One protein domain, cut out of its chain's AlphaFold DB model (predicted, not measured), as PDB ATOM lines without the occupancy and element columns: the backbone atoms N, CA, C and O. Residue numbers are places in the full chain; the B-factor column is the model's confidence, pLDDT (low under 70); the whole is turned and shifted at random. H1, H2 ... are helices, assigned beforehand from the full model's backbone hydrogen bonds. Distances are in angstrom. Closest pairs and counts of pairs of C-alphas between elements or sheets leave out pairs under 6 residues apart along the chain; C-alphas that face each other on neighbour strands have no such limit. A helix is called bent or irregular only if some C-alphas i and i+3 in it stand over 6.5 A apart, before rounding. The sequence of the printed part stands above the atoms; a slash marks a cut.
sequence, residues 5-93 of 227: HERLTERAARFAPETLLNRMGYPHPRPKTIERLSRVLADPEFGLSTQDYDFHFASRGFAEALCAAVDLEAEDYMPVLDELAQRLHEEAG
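Overview. This is residues 5 to 93 of the 227 residues of an uncharacterized protein of Halomonas ventosae (UniProt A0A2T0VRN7). Look first for a helical hairpin, H4 and H5, in which the long helix H5 runs on well past its contact with H4; the shorter helices H1, H2 and H3 gather near H4, with H2 packed about perpendicular on both H3 and H4. A long unnamed stretch, residues 43 to 58, leads from H3 back to the beginning of H4. The 89 printed residues hold five named helices, H1 to H5 in chain order, and no named strand; the class is all helix. The whole is compact, with a radius of gyration of the C-alphas of 12.5 A and spans of 37 by 25 by 19 A.

Arrangement. Begin with H5, residues 74 to 93, which touches H4, residues 59 to 69, with residues 74 to 81 alone. The closest C-alphas of this hairpin are those of Cys 67 and Tyr 77, 7.2 A apart, and the lines stand at a shallow tilt of 16 degrees, opposite ways. H5 is irregular, with C-alphas 76 and 79 lying 7.1 A apart, and its line is a rough one. From H4 go to H2, residues 17 to 23: the two touch, closest at the C-alphas of Arg 23 and Ala 69, 5.4 A, and are about perpendicular at 85 degrees. H2 also touches H3, residues 31 to 42, about perpendicular at 86 degrees; H3 does so with residues 33 to 37 alone, closest at the C-alphas of Pro 17 and Ile 34, 6.5 A. H1, residues 5 to 12, and H3 only just touch, with 3 pairs of C-alphas within 8 A; the closest C-alphas, those of Thr 9 and Leu 41, are 6.2 A apart. H3 and H4 are close but not clearly touching, with the C-alphas of Val 40 and Ala 63 closest at 7.7 A. H5 is apart from H1, H2 and H3. In H1, H2, H3 and H4 every O i to N i+4 pair is within hydrogen-bond range; in H5 it is 14 of 16.

Along the chain. Find C-alpha 74 at (110.196, 141.753, 126.330); from there H5 runs 28.0 A to C-alpha 93 at (128.200, 120.358, 124.418). H4 measures 15.4 A and H3 16.6 A from first to last C-alpha. H1 begins at C-alpha 5, at (123.655, 144.780, 121.615), and is 10.2 A long; H2 is 10.0 A long.

Size, cuts and confidence. The two C-alphas farthest apart, those of Arg 14 and Gly 93, are 38.0 A from each other. The printed part has no cut. The link from H3 to H4, 16 residues, is long, and those from H1 to H2 and from H4 to H5 are tight. The mean pLDDT of the printed part is 89.8, and in this model residue 51 alone is under 70.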
ATOM      1  N   HIS A   5     122.505 144.280 120.858       91.06
ATOM      2  CA  HIS A   5     123.655 144.780 121.615       91.06
ATOM      3  C   HIS A   5     123.904 146.269 121.365       91.06
ATOM      4  O   HIS A   5     124.045 147.038 122.317       91.06
ATOM      5  N   GLU A   6     123.848 146.701 120.106       89.94
ATOM      6  CA  GLU A   6     123.972 148.116 119.747       89.94
ATOM      7  C   GLU A   6     122.819 148.946 120.336       89.94
ATOM      8  O   GLU A   6     123.070 149.986 120.948       89.94
ATOM      9  N   ARG A   7     121.566 148.467 120.242       91.19
ATOM     10  CA  ARG A   7     120.394 149.130 120.857       91.19
ATOM     11  C   ARG A   7     120.540 149.253 122.374       91.19
ATOM     12  O   ARG A   7     120.232 150.305 122.934       91.19
ATOM     13  N   LEU A   8     120.971 148.181 123.040       91.88
ATOM     14  CA  LEU A   8     121.169 148.151 124.486       91.88
ATOM     15  C   LEU A   8     122.261 149.137 124.897       91.88
ATOM     16  O   LEU A   8     122.035 149.955 125.783       91.88
ATOM     17  N   THR A   9     123.410 149.101 124.223       92.06
ATOM     18  CA  THR A   9     124.558 149.968 124.516       92.06
ATOM     19  C   THR A   9     124.209 151.441 124.311       92.06
ATOM     20  O   THR A   9     124.492 152.267 125.178       92.06
ATOM     21  N   GLU A  10     123.521 151.779 123.216       92.81
ATOM     22  CA  GLU A  10     123.081 153.148 122.932       92.81
ATOM     23  C   GLU A  10     122.125 153.680 124.012       92.81
ATOM     24  O   GLU A  10     122.252 154.820 124.468       92.81
ATOM     25  N   ARG A  11     121.157 152.865 124.448       93.88
ATOM     26  CA  ARG A  11     120.206 153.283 125.484       93.88
ATOM     27  C   ARG A  11     120.836 153.314 126.872       93.88
ATOM     28  O   ARG A  11     120.564 154.248 127.625       93.88
ATOM     29  N   ALA A  12     121.692 152.349 127.199       93.50
ATOM     30  CA  ALA A  12     122.410 152.289 128.469       93.50
ATOM     31  C   ALA A  12     123.323 153.507 128.664       93.50
ATOM     32  O   ALA A  12     123.386 154.042 129.767       93.50
ATOM     33  N   ALA A  13     123.943 154.016 127.590       93.50
ATOM     34  CA  ALA A  13     124.796 155.207 127.620       93.50
ATOM     35  C   ALA A  13     124.080 156.493 128.087       93.50
ATOM     36  O   ALA A  13     124.733 157.484 128.408       93.50
ATOM     37  N   ARG A  14     122.740 156.496 128.153       94.06
ATOM     38  CA  ARG A  14     121.935 157.620 128.667       94.06
ATOM     39  C   ARG A  14     121.895 157.680 130.195       94.06
ATOM     40  O   ARG A  14     121.391 158.653 130.752       94.06
ATOM     41  N   PHE A  15     122.390 156.647 130.871       94.31
ATOM     42  CA  PHE A  15     122.330 156.507 132.318       94.31
ATOM     43  C   PHE A  15     123.735 156.421 132.911       94.31
ATOM     44  O   PHE A  15     124.636 155.812 132.340       94.31
ATOM     45  N   ALA A  16     123.907 156.985 134.107       94.38
ATOM     46  CA  ALA A  16     125.059 156.639 134.932       94.38
ATOM     47  C   ALA A  16     124.978 155.146 135.328       94.38
ATOM     48  O   ALA A  16     123.864 154.659 135.575       94.38
ATOM     49  N   PRO A  17     126.111 154.423 135.429       93.88
ATOM     50  CA  PRO A  17     126.132 153.001 135.787       93.88
ATOM     51  C   PRO A  17     125.339 152.671 137.058       93.88
ATOM     52  O   PRO A  17     124.591 151.698 137.099       93.88
ATOM     53  N   GLU A  18     125.438 153.509 138.088       94.50
ATOM     54  CA  GLU A  18     124.743 153.335 139.361       94.50
ATOM     55  C   GLU A  18     123.232 153.513 139.212       94.50
ATOM     56  O   GLU A  18     122.459 152.773 139.816       94.50
ATOM     57  N   THR A  19     122.794 154.471 138.394       94.12
ATOM     58  CA  THR A  19     121.371 154.690 138.098       94.12
ATOM     59  C   THR A  19     120.786 153.487 137.370       94.12
ATOM     60  O   THR A  19     119.684 153.045 137.692       94.12
ATOM     61  N   LEU A  20     121.532 152.936 136.414       94.88
ATOM     62  CA  LEU A  20     121.109 151.768 135.658       94.88
ATOM     63  C   LEU A  20     121.022 150.525 136.554       94.88
ATOM     64  O   LEU A  20     120.003 149.842 136.559       94.88
ATOM     65  N   LEU A  21     122.030 150.290 137.396       95.25
ATOM     66  CA  LEU A  21     122.017 149.194 138.368       95.25
ATOM     67  C   LEU A  21     120.896 149.335 139.404       95.25
ATOM     68  O   LEU A  21     120.259 148.342 139.748       95.25
ATOM     69  N   ASN A  22     120.593 150.554 139.855       94.88
ATOM     70  CA  ASN A  22     119.439 150.803 140.721       94.88
ATOM     71  C   ASN A  22     118.122 150.411 140.043       94.88
ATOM     72  O   ASN A  22     117.298 149.739 140.659       94.88
ATOM     73  N   ARG A  23     117.941 150.770 138.764       94.88
ATOM     74  CA  ARG A  23     116.769 150.364 137.967       94.88
ATOM     75  C   ARG A  23     116.673 148.848 137.787       94.88
ATOM     76  O   ARG A  23     115.570 148.319 137.773       94.88
ATOM     77  N   MET A  24     117.811 148.160 137.704       94.38
ATOM     78  CA  MET A  24     117.877 146.695 137.652       94.38
ATOM     79  C   MET A  24     117.560 146.017 138.996       94.38
ATOM     80  O   MET A  24     117.417 144.801 139.022       94.38
ATOM     81  N   GLY A  25     117.459 146.763 140.104       93.06
ATOM     82  CA  GLY A  25     117.161 146.211 141.431       93.06
ATOM     83  C   GLY A  25     118.340 146.169 142.407       93.06
ATOM     84  O   GLY A  25     118.211 145.589 143.485       93.06
ATOM     85  N   TYR A  26     119.472 146.810 142.091       92.19
ATOM     86  CA  TYR A  26     120.611 146.955 143.003       92.19
ATOM     87  C   TYR A  26     120.564 148.305 143.744       92.19
ATOM     88  O   TYR A  26     121.152 149.269 143.257       92.19
ATOM     89  N   PRO A  27     119.954 148.399 144.944       86.31
ATOM     90  CA  PRO A  27     119.785 149.671 145.660       86.31
ATOM     91  C   PRO A  27     121.111 150.307 146.113       86.31
ATOM     92  O   PRO A  27     121.184 151.505 146.363       86.31
ATOM     93  N   HIS A  28     122.162 149.494 146.258       87.50
ATOM     94  CA  HIS A  28     123.505 149.933 146.643       87.50
ATOM     95  C   HIS A  28     124.538 149.210 145.765       87.50
ATOM     96  O   HIS A  28     125.097 148.188 146.189       87.50
ATOM     97  N   PRO A  29     124.756 149.677 144.521       87.94
ATOM     98  CA  PRO A  29     125.672 149.041 143.584       87.94
ATOM     99  C   PRO A  29     127.084 148.953 144.168       87.94
ATOM    100  O   PRO A  29     127.678 149.955 144.561       87.94
ATOM    101  N   ARG A  30     127.629 147.737 144.245       90.19
ATOM    102  CA  ARG A  30     129.011 147.516 144.694       90.19
ATOM    103  C   ARG A  30     129.966 147.673 143.506       90.19
ATOM    104  O   ARG A  30     129.550 147.387 142.383       90.19
ATOM    105  N   PRO A  31     131.257 147.987 143.730       91.88
ATOM    106  CA  PRO A  31     132.245 148.085 142.651       91.88
ATOM    107  C   PRO A  31     132.263 146.863 141.720       91.88
ATOM    108  O   PRO A  31     132.253 147.008 140.504       91.88
ATOM    109  N   LYS A  32     132.152 145.651 142.283       89.25
ATOM    110  CA  LYS A  32     132.072 144.399 141.509       89.25
ATOM    111  C   LYS A  32     130.841 144.324 140.588       89.25
ATOM    112  O   LYS A  32     130.905 143.739 139.513       89.25
ATOM    113  N   THR A  33     129.709 144.893 141.002       90.88
ATOM    114  CA  THR A  33     128.485 144.937 140.186       90.88
ATOM    115  C   THR A  33     128.623 145.954 139.051       90.88
ATOM    116  O   THR A  33     128.173 145.685 137.942       90.88
ATOM    117  N   ILE A  34     129.297 147.081 139.305       92.88
ATOM    118  CA  ILE A  34     129.631 148.077 138.275       92.88
ATOM    119  C   ILE A  34     130.563 147.458 137.228       92.88
ATOM    120  O   ILE A  34     130.291 147.543 136.037       92.88
ATOM    121  N   GLU A  35     131.599 146.743 137.664       92.25
ATOM    122  CA  GLU A  35     132.502 146.020 136.765       92.25
ATOM    123  C   GLU A  35     131.768 144.946 135.945       92.25
ATOM    124  O   GLU A  35     132.002 144.805 134.745       92.25
ATOM    125  N   ARG A  36     130.837 144.202 136.564       91.69
ATOM    126  CA  ARG A  36     129.977 143.250 135.844       91.69
ATOM    127  C   ARG A  36     129.145 143.952 134.772       91.69
ATOM    128  O   ARG A  36     129.115 143.461 133.649       91.69
ATOM    129  N   LEU A  37     128.522 145.089 135.086       93.88
ATOM    130  CA  LEU A  37     127.776 145.879 134.104       93.88
ATOM    131  C   LEU A  37     128.671 146.301 132.932       93.88
ATOM    132  O   LEU A  37     128.290 146.104 131.782       93.88
ATOM    133  N   SER A  38     129.866 146.828 133.208       92.44
ATOM    134  CA  SER A  38     130.815 147.226 132.165       92.44
ATOM    135  C   SER A  38     131.208 146.056 131.263       92.44
ATOM    136  O   SER A  38     131.232 146.212 130.045       92.44
ATOM    137  N   ARG A  39     131.465 144.873 131.837       91.12
ATOM    138  CA  ARG A  39     131.783 143.665 131.061       91.12
ATOM    139  C   ARG A  39     130.608 143.208 130.200       91.12
ATOM    140  O   ARG A  39     130.814 142.925 129.029       91.12
ATOM    141  N   VAL A  40     129.389 143.195 130.742       91.94
ATOM    142  CA  VAL A  40     128.176 142.806 129.998       91.94
ATOM    143  C   VAL A  40     127.888 143.769 128.845       91.94
ATOM    144  O   VAL A  40     127.549 143.321 127.759       91.94
ATOM    145  N   LEU A  41     128.055 145.081 129.046       92.75
ATOM    146  CA  LEU A  41     127.878 146.070 127.975       92.75
ATOM    147  C   LEU A  41     128.960 145.965 126.891       92.75
ATOM    148  O   LEU A  41     128.692 146.267 125.732       92.75
ATOM    149  N   ALA A  42     130.170 145.526 127.240       90.88
ATOM    150  CA  ALA A  42     131.245 145.294 126.277       90.88
ATOM    151  C   ALA A  42     131.123 143.949 125.535       90.88
ATOM    152  O   ALA A  42     131.789 143.756 124.518       90.88
ATOM    153  N   ASP A  43     130.296 143.027 126.031       89.69
ATOM    154  CA  ASP A  43     130.155 141.676 125.498       89.69
ATOM    155  C   ASP A  43     128.949 141.571 124.542       89.69
ATOM    156  O   ASP A  43     127.807 141.743 124.982       89.69
ATOM    157  N   PRO A  44     129.151 141.244 123.250       87.75
ATOM    158  CA  PRO A  44     128.050 141.027 122.309       87.75
ATOM    159  C   PRO A  44     127.141 139.847 122.691       87.75
ATOM    160  O   PRO A  44     126.016 139.766 122.201       87.75
ATOM    161  N   GLU A  45     127.605 138.937 123.554       88.75
ATOM    162  CA  GLU A  45     126.828 137.819 124.094       88.75
ATOM    163  C   GLU A  45     126.227 138.131 125.483       88.75
ATOM    164  O   GLU A  45     125.739 137.230 126.166       88.75
ATOM    165  N   PHE A  46     126.239 139.399 125.914       87.88
ATOM    166  CA  PHE A  46     125.631 139.891 127.160       87.88
ATOM    167  C   PHE A  46     126.092 139.156 128.431       87.88
ATOM    168  O   PHE A  46     125.343 139.041 129.405       87.88
ATOM    169  N   GLY A  47     127.312 138.619 128.440       84.88
ATOM    170  CA  GLY A  47     127.850 137.836 129.547       84.88
ATOM    171  C   GLY A  47     127.226 136.448 129.698       84.88
ATOM    172  O   GLY A  47     127.551 135.754 130.664       84.88
ATOM    173  N   LEU A  48     126.360 136.008 128.773       86.19
ATOM    174  CA  LEU A  48     125.681 134.708 128.846       86.19
ATOM    175  C   LEU A  48     126.647 133.523 128.731       86.19
ATOM    176  O   LEU A  48     126.346 132.442 129.232       86.19
ATOM    177  N   SER A  49     127.812 133.722 128.113       78.75
ATOM    178  CA  SER A  49     128.864 132.708 127.997       78.75
ATOM    179  C   SER A  49     129.723 132.577 129.262       78.75
ATOM    180  O   SER A  49     130.490 131.620 129.397       78.75
ATOM    181  N   THR A  50     129.584 133.498 130.220       74.94
ATOM    182  CA  THR A  50     130.326 133.470 131.485       74.94
ATOM    183  C   THR A  50     129.502 132.829 132.601       74.94
ATOM    184  O   THR A  50     128.285 133.002 132.685       74.94
ATOM    185  N   GLN A  51     130.172 132.125 133.518       68.06
ATOM    186  CA  GLN A  51     129.553 131.588 134.739       68.06
ATOM    187  C   GLN A  51     129.392 132.661 135.833       68.06
ATOM    188  O   GLN A  51     129.340 132.338 137.019       68.06
ATOM    189  N   ASP A  52     129.340 133.941 135.462       70.75
ATOM    190  CA  ASP A  52     129.263 135.034 136.421       70.75
ATOM    191  C   ASP A  52     127.850 135.160 136.988       70.75
ATOM    192  O   ASP A  52     126.905 135.571 136.315       70.75
ATOM    193  N   TYR A  53     127.715 134.878 138.277       76.50
ATOM    194  CA  TYR A  53     126.499 135.122 139.039       76.50
ATOM    195  C   TYR A  53     126.819 135.912 140.306       76.50
ATOM    196  O   TYR A  53     127.924 135.866 140.853       76.50
ATOM    197  N   ASP A  54     125.828 136.652 140.779       78.56
ATOM    198  CA  ASP A  54     125.812 137.179 142.137       78.56
ATOM    199  C   ASP A  54     124.564 136.667 142.869       78.56
ATOM    200  O   ASP A  54     123.805 135.852 142.346       78.56
ATOM    201  N   PHE A  55     124.364 137.115 144.108       79.38
ATOM    202  CA  PHE A  55     123.200 136.729 144.910       79.38
ATOM    203  C   PHE A  55     121.868 137.292 144.384       79.38
ATOM    204  O   PHE A  55     120.830 136.987 144.964       79.38
ATOM    205  N   HIS A  56     121.886 138.134 143.346       81.00
ATOM    206  CA  HIS A  56     120.700 138.781 142.795       81.00
ATOM    207  C   HIS A  56     120.310 138.176 141.440       81.00
ATOM    208  O   HIS A  56     119.175 137.738 141.274       81.00
ATOM    209  N   PHE A  57     121.262 138.062 140.510       85.69
ATOM    210  CA  PHE A  57     121.045 137.525 139.172       85.69
ATOM    211  C   PHE A  57     122.156 136.573 138.713       85.69
ATOM    212  O   PHE A  57     123.353 136.897 138.743       85.69
ATOM    213  N   ALA A  58     121.742 135.441 138.140       86.94
ATOM    214  CA  ALA A  58     122.556 134.677 137.190       86.94
ATOM    215  C   ALA A  58     122.750 135.467 135.876       86.94
ATOM    216  O   ALA A  58     122.046 136.451 135.650       86.94
ATOM    217  N   SER A  59     123.678 135.049 135.005       88.19
ATOM    218  CA  SER A  59     124.022 135.765 133.759       88.19
ATOM    219  C   SER A  59     122.795 136.150 132.925       88.19
ATOM    220  O   SER A  59     122.642 137.309 132.548       88.19
ATOM    221  N   ARG A  60     121.862 135.209 132.728       90.25
ATOM    222  CA  ARG A  60     120.626 135.452 131.974       90.25
ATOM    223  C   ARG A  60     119.707 136.481 132.628       90.25
ATOM    224  O   ARG A  60     119.320 137.443 131.975       90.25
ATOM    225  N   GLY A  61     119.415 136.318 133.918       91.50
ATOM    226  CA  GLY A  61     118.573 137.272 134.648       91.50
ATOM    227  C   GLY A  61     119.172 138.680 134.664       91.50
ATOM    228  O   GLY A  61     118.441 139.661 134.605       91.50
ATOM    229  N   PHE A  62     120.503 138.789 134.666       93.81
ATOM    230  CA  PHE A  62     121.188 140.076 134.595       93.81
ATOM    231  C   PHE A  62     120.980 140.752 133.232       93.81
ATOM    232  O   PHE A  62     120.685 141.944 133.187       93.81
ATOM    233  N   ALA A  63     121.097 139.999 132.131       93.69
ATOM    234  CA  ALA A  63     120.863 140.511 130.779       93.69
ATOM    235  C   ALA A  63     119.400 140.947 130.566       93.69
ATOM    236  O   ALA A  63     119.156 142.026 130.027       93.69
ATOM    237  N   GLU A  64     118.435 140.155 131.042       95.00
ATOM    238  CA  GLU A  64     117.003 140.489 130.988       95.00
ATOM    239  C   GLU A  64     116.693 141.757 131.801       95.00
ATOM    240  O   GLU A  64     116.084 142.697 131.284       95.00
ATOM    241  N   ALA A  65     117.185 141.837 133.043       95.19
ATOM    242  CA  ALA A  65     117.007 143.008 133.900       95.19
ATOM    243  C   ALA A  65     117.637 144.272 133.297       95.19
ATOM    244  O   ALA A  65     117.063 145.355 133.393       95.19
ATOM    245  N   LEU A  66     118.799 144.145 132.649       95.31
ATOM    246  CA  LEU A  66     119.459 145.252 131.960       95.31
ATOM    247  C   LEU A  66     118.635 145.749 130.763       95.31
ATOM    248  O   LEU A  66     118.478 146.959 130.607       95.31
ATOM    249  N   CYS A  67     118.073 144.842 129.957       95.31
ATOM    250  CA  CYS A  67     117.192 145.206 128.843       95.31
ATOM    251  C   CYS A  67     115.935 145.937 129.338       95.31
ATOM    252  O   CYS A  67     115.591 146.998 128.814       95.31
ATOM    253  N   ALA A  68     115.302 145.423 130.395       95.06
ATOM    254  CA  ALA A  68     114.146 146.062 131.013       95.06
ATOM    255  C   ALA A  68     114.484 147.449 131.594       95.06
ATOM    256  O   ALA A  68     113.721 148.396 131.429       95.06
ATOM    257  N   ALA A  69     115.653 147.613 132.221       95.50
ATOM    258  CA  ALA A  69     116.070 148.876 132.836       95.50
ATOM    259  C   ALA A  69     116.304 150.025 131.832       95.50
ATOM    260  O   ALA A  69     116.283 151.201 132.226       95.50
ATOM    261  N   VAL A  70     116.518 149.693 130.552       95.12
ATOM    262  CA  VAL A  70     116.618 150.641 129.429       95.12
ATOM    263  C   VAL A  70     115.341 150.708 128.576       95.12
ATOM    264  O   VAL A  70     115.375 151.163 127.423       95.12
ATOM    265  N   ASP A  71     114.220 150.250 129.136       94.12
ATOM    266  CA  ASP A  71     112.883 150.322 128.545       94.12
ATOM    267  C   ASP A  71     112.789 149.589 127.186       94.12
ATOM    268  O   ASP A  71     112.181 150.077 126.228       94.12
ATOM    269  N   LEU A  72     113.486 148.451 127.044       93.31
ATOM    270  CA  LEU A  72     113.248 147.517 125.940       93.31
ATOM    271  C   LEU A  72     112.091 146.587 126.307       93.31
ATOM    272  O   LEU A  72     112.059 146.042 127.408       93.31
ATOM    273  N   GLU A  73     111.176 146.392 125.363       93.00
ATOM    274  CA  GLU A  73     110.039 145.490 125.535       93.00
ATOM    275  C   GLU A  73     110.490 144.031 125.452       93.00
ATOM    276  O   GLU A  73     111.407 143.684 124.702       93.00
ATOM    277  N   ALA A  74     109.845 143.166 126.231       93.06
ATOM    278  CA  ALA A  74     110.196 141.753 126.330       93.06
ATOM    279  C   ALA A  74     110.151 141.047 124.964       93.06
ATOM    280  O   ALA A  74     111.028 140.244 124.644       93.06
ATOM    281  N   GLU A  75     109.189 141.417 124.121       93.00
ATOM    282  CA  GLU A  75     109.014 140.896 122.768       93.00
ATOM    283  C   GLU A  75     110.201 141.214 121.843       93.00
ATOM    284  O   GLU A  75     110.443 140.473 120.890       93.00
ATOM    285  N   ASP A  76     110.961 142.277 122.130       90.19
ATOM    286  CA  ASP A  76     112.114 142.691 121.326       90.19
ATOM    287  C   ASP A  76     113.394 141.923 121.685       90.19
ATOM    288  O   ASP A  76     114.214 141.660 120.802       90.19
ATOM    289  N   TYR A  77     113.618 141.619 122.970       93.62
ATOM    290  CA  TYR A  77     114.894 141.056 123.430       93.62
ATOM    291  C   TYR A  77     114.822 139.578 123.811       93.62
ATOM    292  O   TYR A  77     115.824 138.881 123.650       93.62
ATOM    293  N   MET A  78     113.677 139.076 124.290       93.94
ATOM    294  CA  MET A  78     113.578 137.687 124.755       93.94
ATOM    295  C   MET A  78     113.930 136.671 123.662       93.94
ATOM    296  O   MET A  78     114.780 135.827 123.940       93.94
ATOM    297  N   PRO A  79     113.410 136.769 122.418       94.06
ATOM    298  CA  PRO A  79     113.759 135.807 121.372       94.06
ATOM    299  C   PRO A  79     115.260 135.786 121.060       94.06
ATOM    300  O   PRO A  79     115.833 134.726 120.833       94.06
ATOM    301  N   VAL A  80     115.911 136.954 121.098       93.38
ATOM    302  CA  VAL A  80     117.350 137.086 120.832       93.38
ATOM    303  C   VAL A  80     118.175 136.477 121.965       93.38
ATOM    304  O   VAL A  80     119.151 135.775 121.706       93.38
ATOM    305  N   LEU A  81     117.793 136.717 123.225       93.38
ATOM    306  CA  LEU A  81     118.462 136.110 124.379       93.38
ATOM    307  C   LEU A  81     118.231 134.594 124.442       93.38
ATOM    308  O   LEU A  81     119.142 133.867 124.836       93.38
ATOM    309  N   ASP A  82     117.052 134.113 124.041       93.44
ATOM    310  CA  ASP A  82     116.740 132.684 123.935       93.44
ATOM    311  C   ASP A  82     117.600 131.995 122.882       93.44
ATOM    312  O   ASP A  82     118.256 130.999 123.187       93.44
ATOM    313  N   GLU A  83     117.649 132.550 121.669       91.31
ATOM    314  CA  GLU A  83     118.494 132.041 120.588       91.31
ATOM    315  C   GLU A  83     119.965 132.013 121.015       91.31
ATOM    316  O   GLU A  83     120.659 131.012 120.837       91.31
ATOM    317  N   LEU A  84     120.433 133.087 121.651       90.44
ATOM    318  CA  LEU A  84     121.797 133.197 122.143       90.44
ATOM    319  C   LEU A  84     122.113 132.171 123.242       90.44
ATOM    320  O   LEU A  84     123.157 131.522 123.192       90.44
ATOM    321  N   ALA A  85     121.229 132.009 124.226       89.44
ATOM    322  CA  ALA A  85     121.414 131.052 125.313       89.44
ATOM    323  C   ALA A  85     121.395 129.604 124.805       89.44
ATOM    324  O   ALA A  85     122.244 128.806 125.204       89.44
ATOM    325  N   GLN A  86     120.463 129.279 123.904       87.50
ATOM    326  CA  GLN A  86     120.380 127.966 123.268       87.50
ATOM    327  C   GLN A  86     121.652 127.671 122.469       87.50
ATOM    328  O   GLN A  86     122.265 126.619 122.647       87.50
ATOM    329  N   ARG A  87     122.106 128.638 121.667       86.44
ATOM    330  CA  ARG A  87     123.353 128.545 120.904       86.44
ATOM    331  C   ARG A  87     124.558 128.268 121.810       86.44
ATOM    332  O   ARG A  87     125.328 127.348 121.556       86.44
ATOM    333  N   LEU A  88     124.713 129.024 122.896       85.00
ATOM    334  CA  LEU A  88     125.810 128.829 123.850       85.00
ATOM    335  C   LEU A  88     125.740 127.473 124.564       85.00
ATOM    336  O   LEU A  88     126.774 126.864 124.844       85.00
ATOM    337  N   HIS A  89     124.533 126.986 124.848       83.75
ATOM    338  CA  HIS A  89     124.331 125.665 125.432       83.75
ATOM    339  C   HIS A  89     124.770 124.545 124.480       83.75
ATOM    340  O   HIS A  89     125.499 123.639 124.887       83.75
ATOM    341  N   GLU A  90     124.383 124.632 123.207       81.88
ATOM    342  CA  GLU A  90     124.793 123.682 122.170       81.88
ATOM    343  C   GLU A  90     126.315 123.663 121.997       81.88
ATOM    344  O   GLU A  90     126.927 122.597 121.957       81.88
ATOM    345  N   GLU A  91     126.956 124.831 121.992       80.25
ATOM    346  CA  GLU A  91     128.413 124.952 121.898       80.25
ATOM    347  C   GLU A  91     129.159 124.406 123.115       80.25
ATOM    348  O   GLU A  91     130.263 123.871 122.984       80.25
ATOM    349  N   ALA A  92     128.579 124.529 124.310       78.81
ATOM    350  CA  ALA A  92     129.152 123.938 125.512       78.81
ATOM    351  C   ALA A  92     129.198 122.402 125.418       78.81
ATOM    352  O   ALA A  92     130.111 121.792 125.979       78.81
ATOM    353  N   GLY A  93     128.247 121.795 124.697       78.38
ATOM    354  CA  GLY A  93     128.200 120.358 124.418       78.38
ATOM    355  C   GLY A  93     128.890 119.923 123.119       78.38
ATOM    356  O   GLY A  93     129.125 118.730 122.933       78.38
TER     357      GLY A  93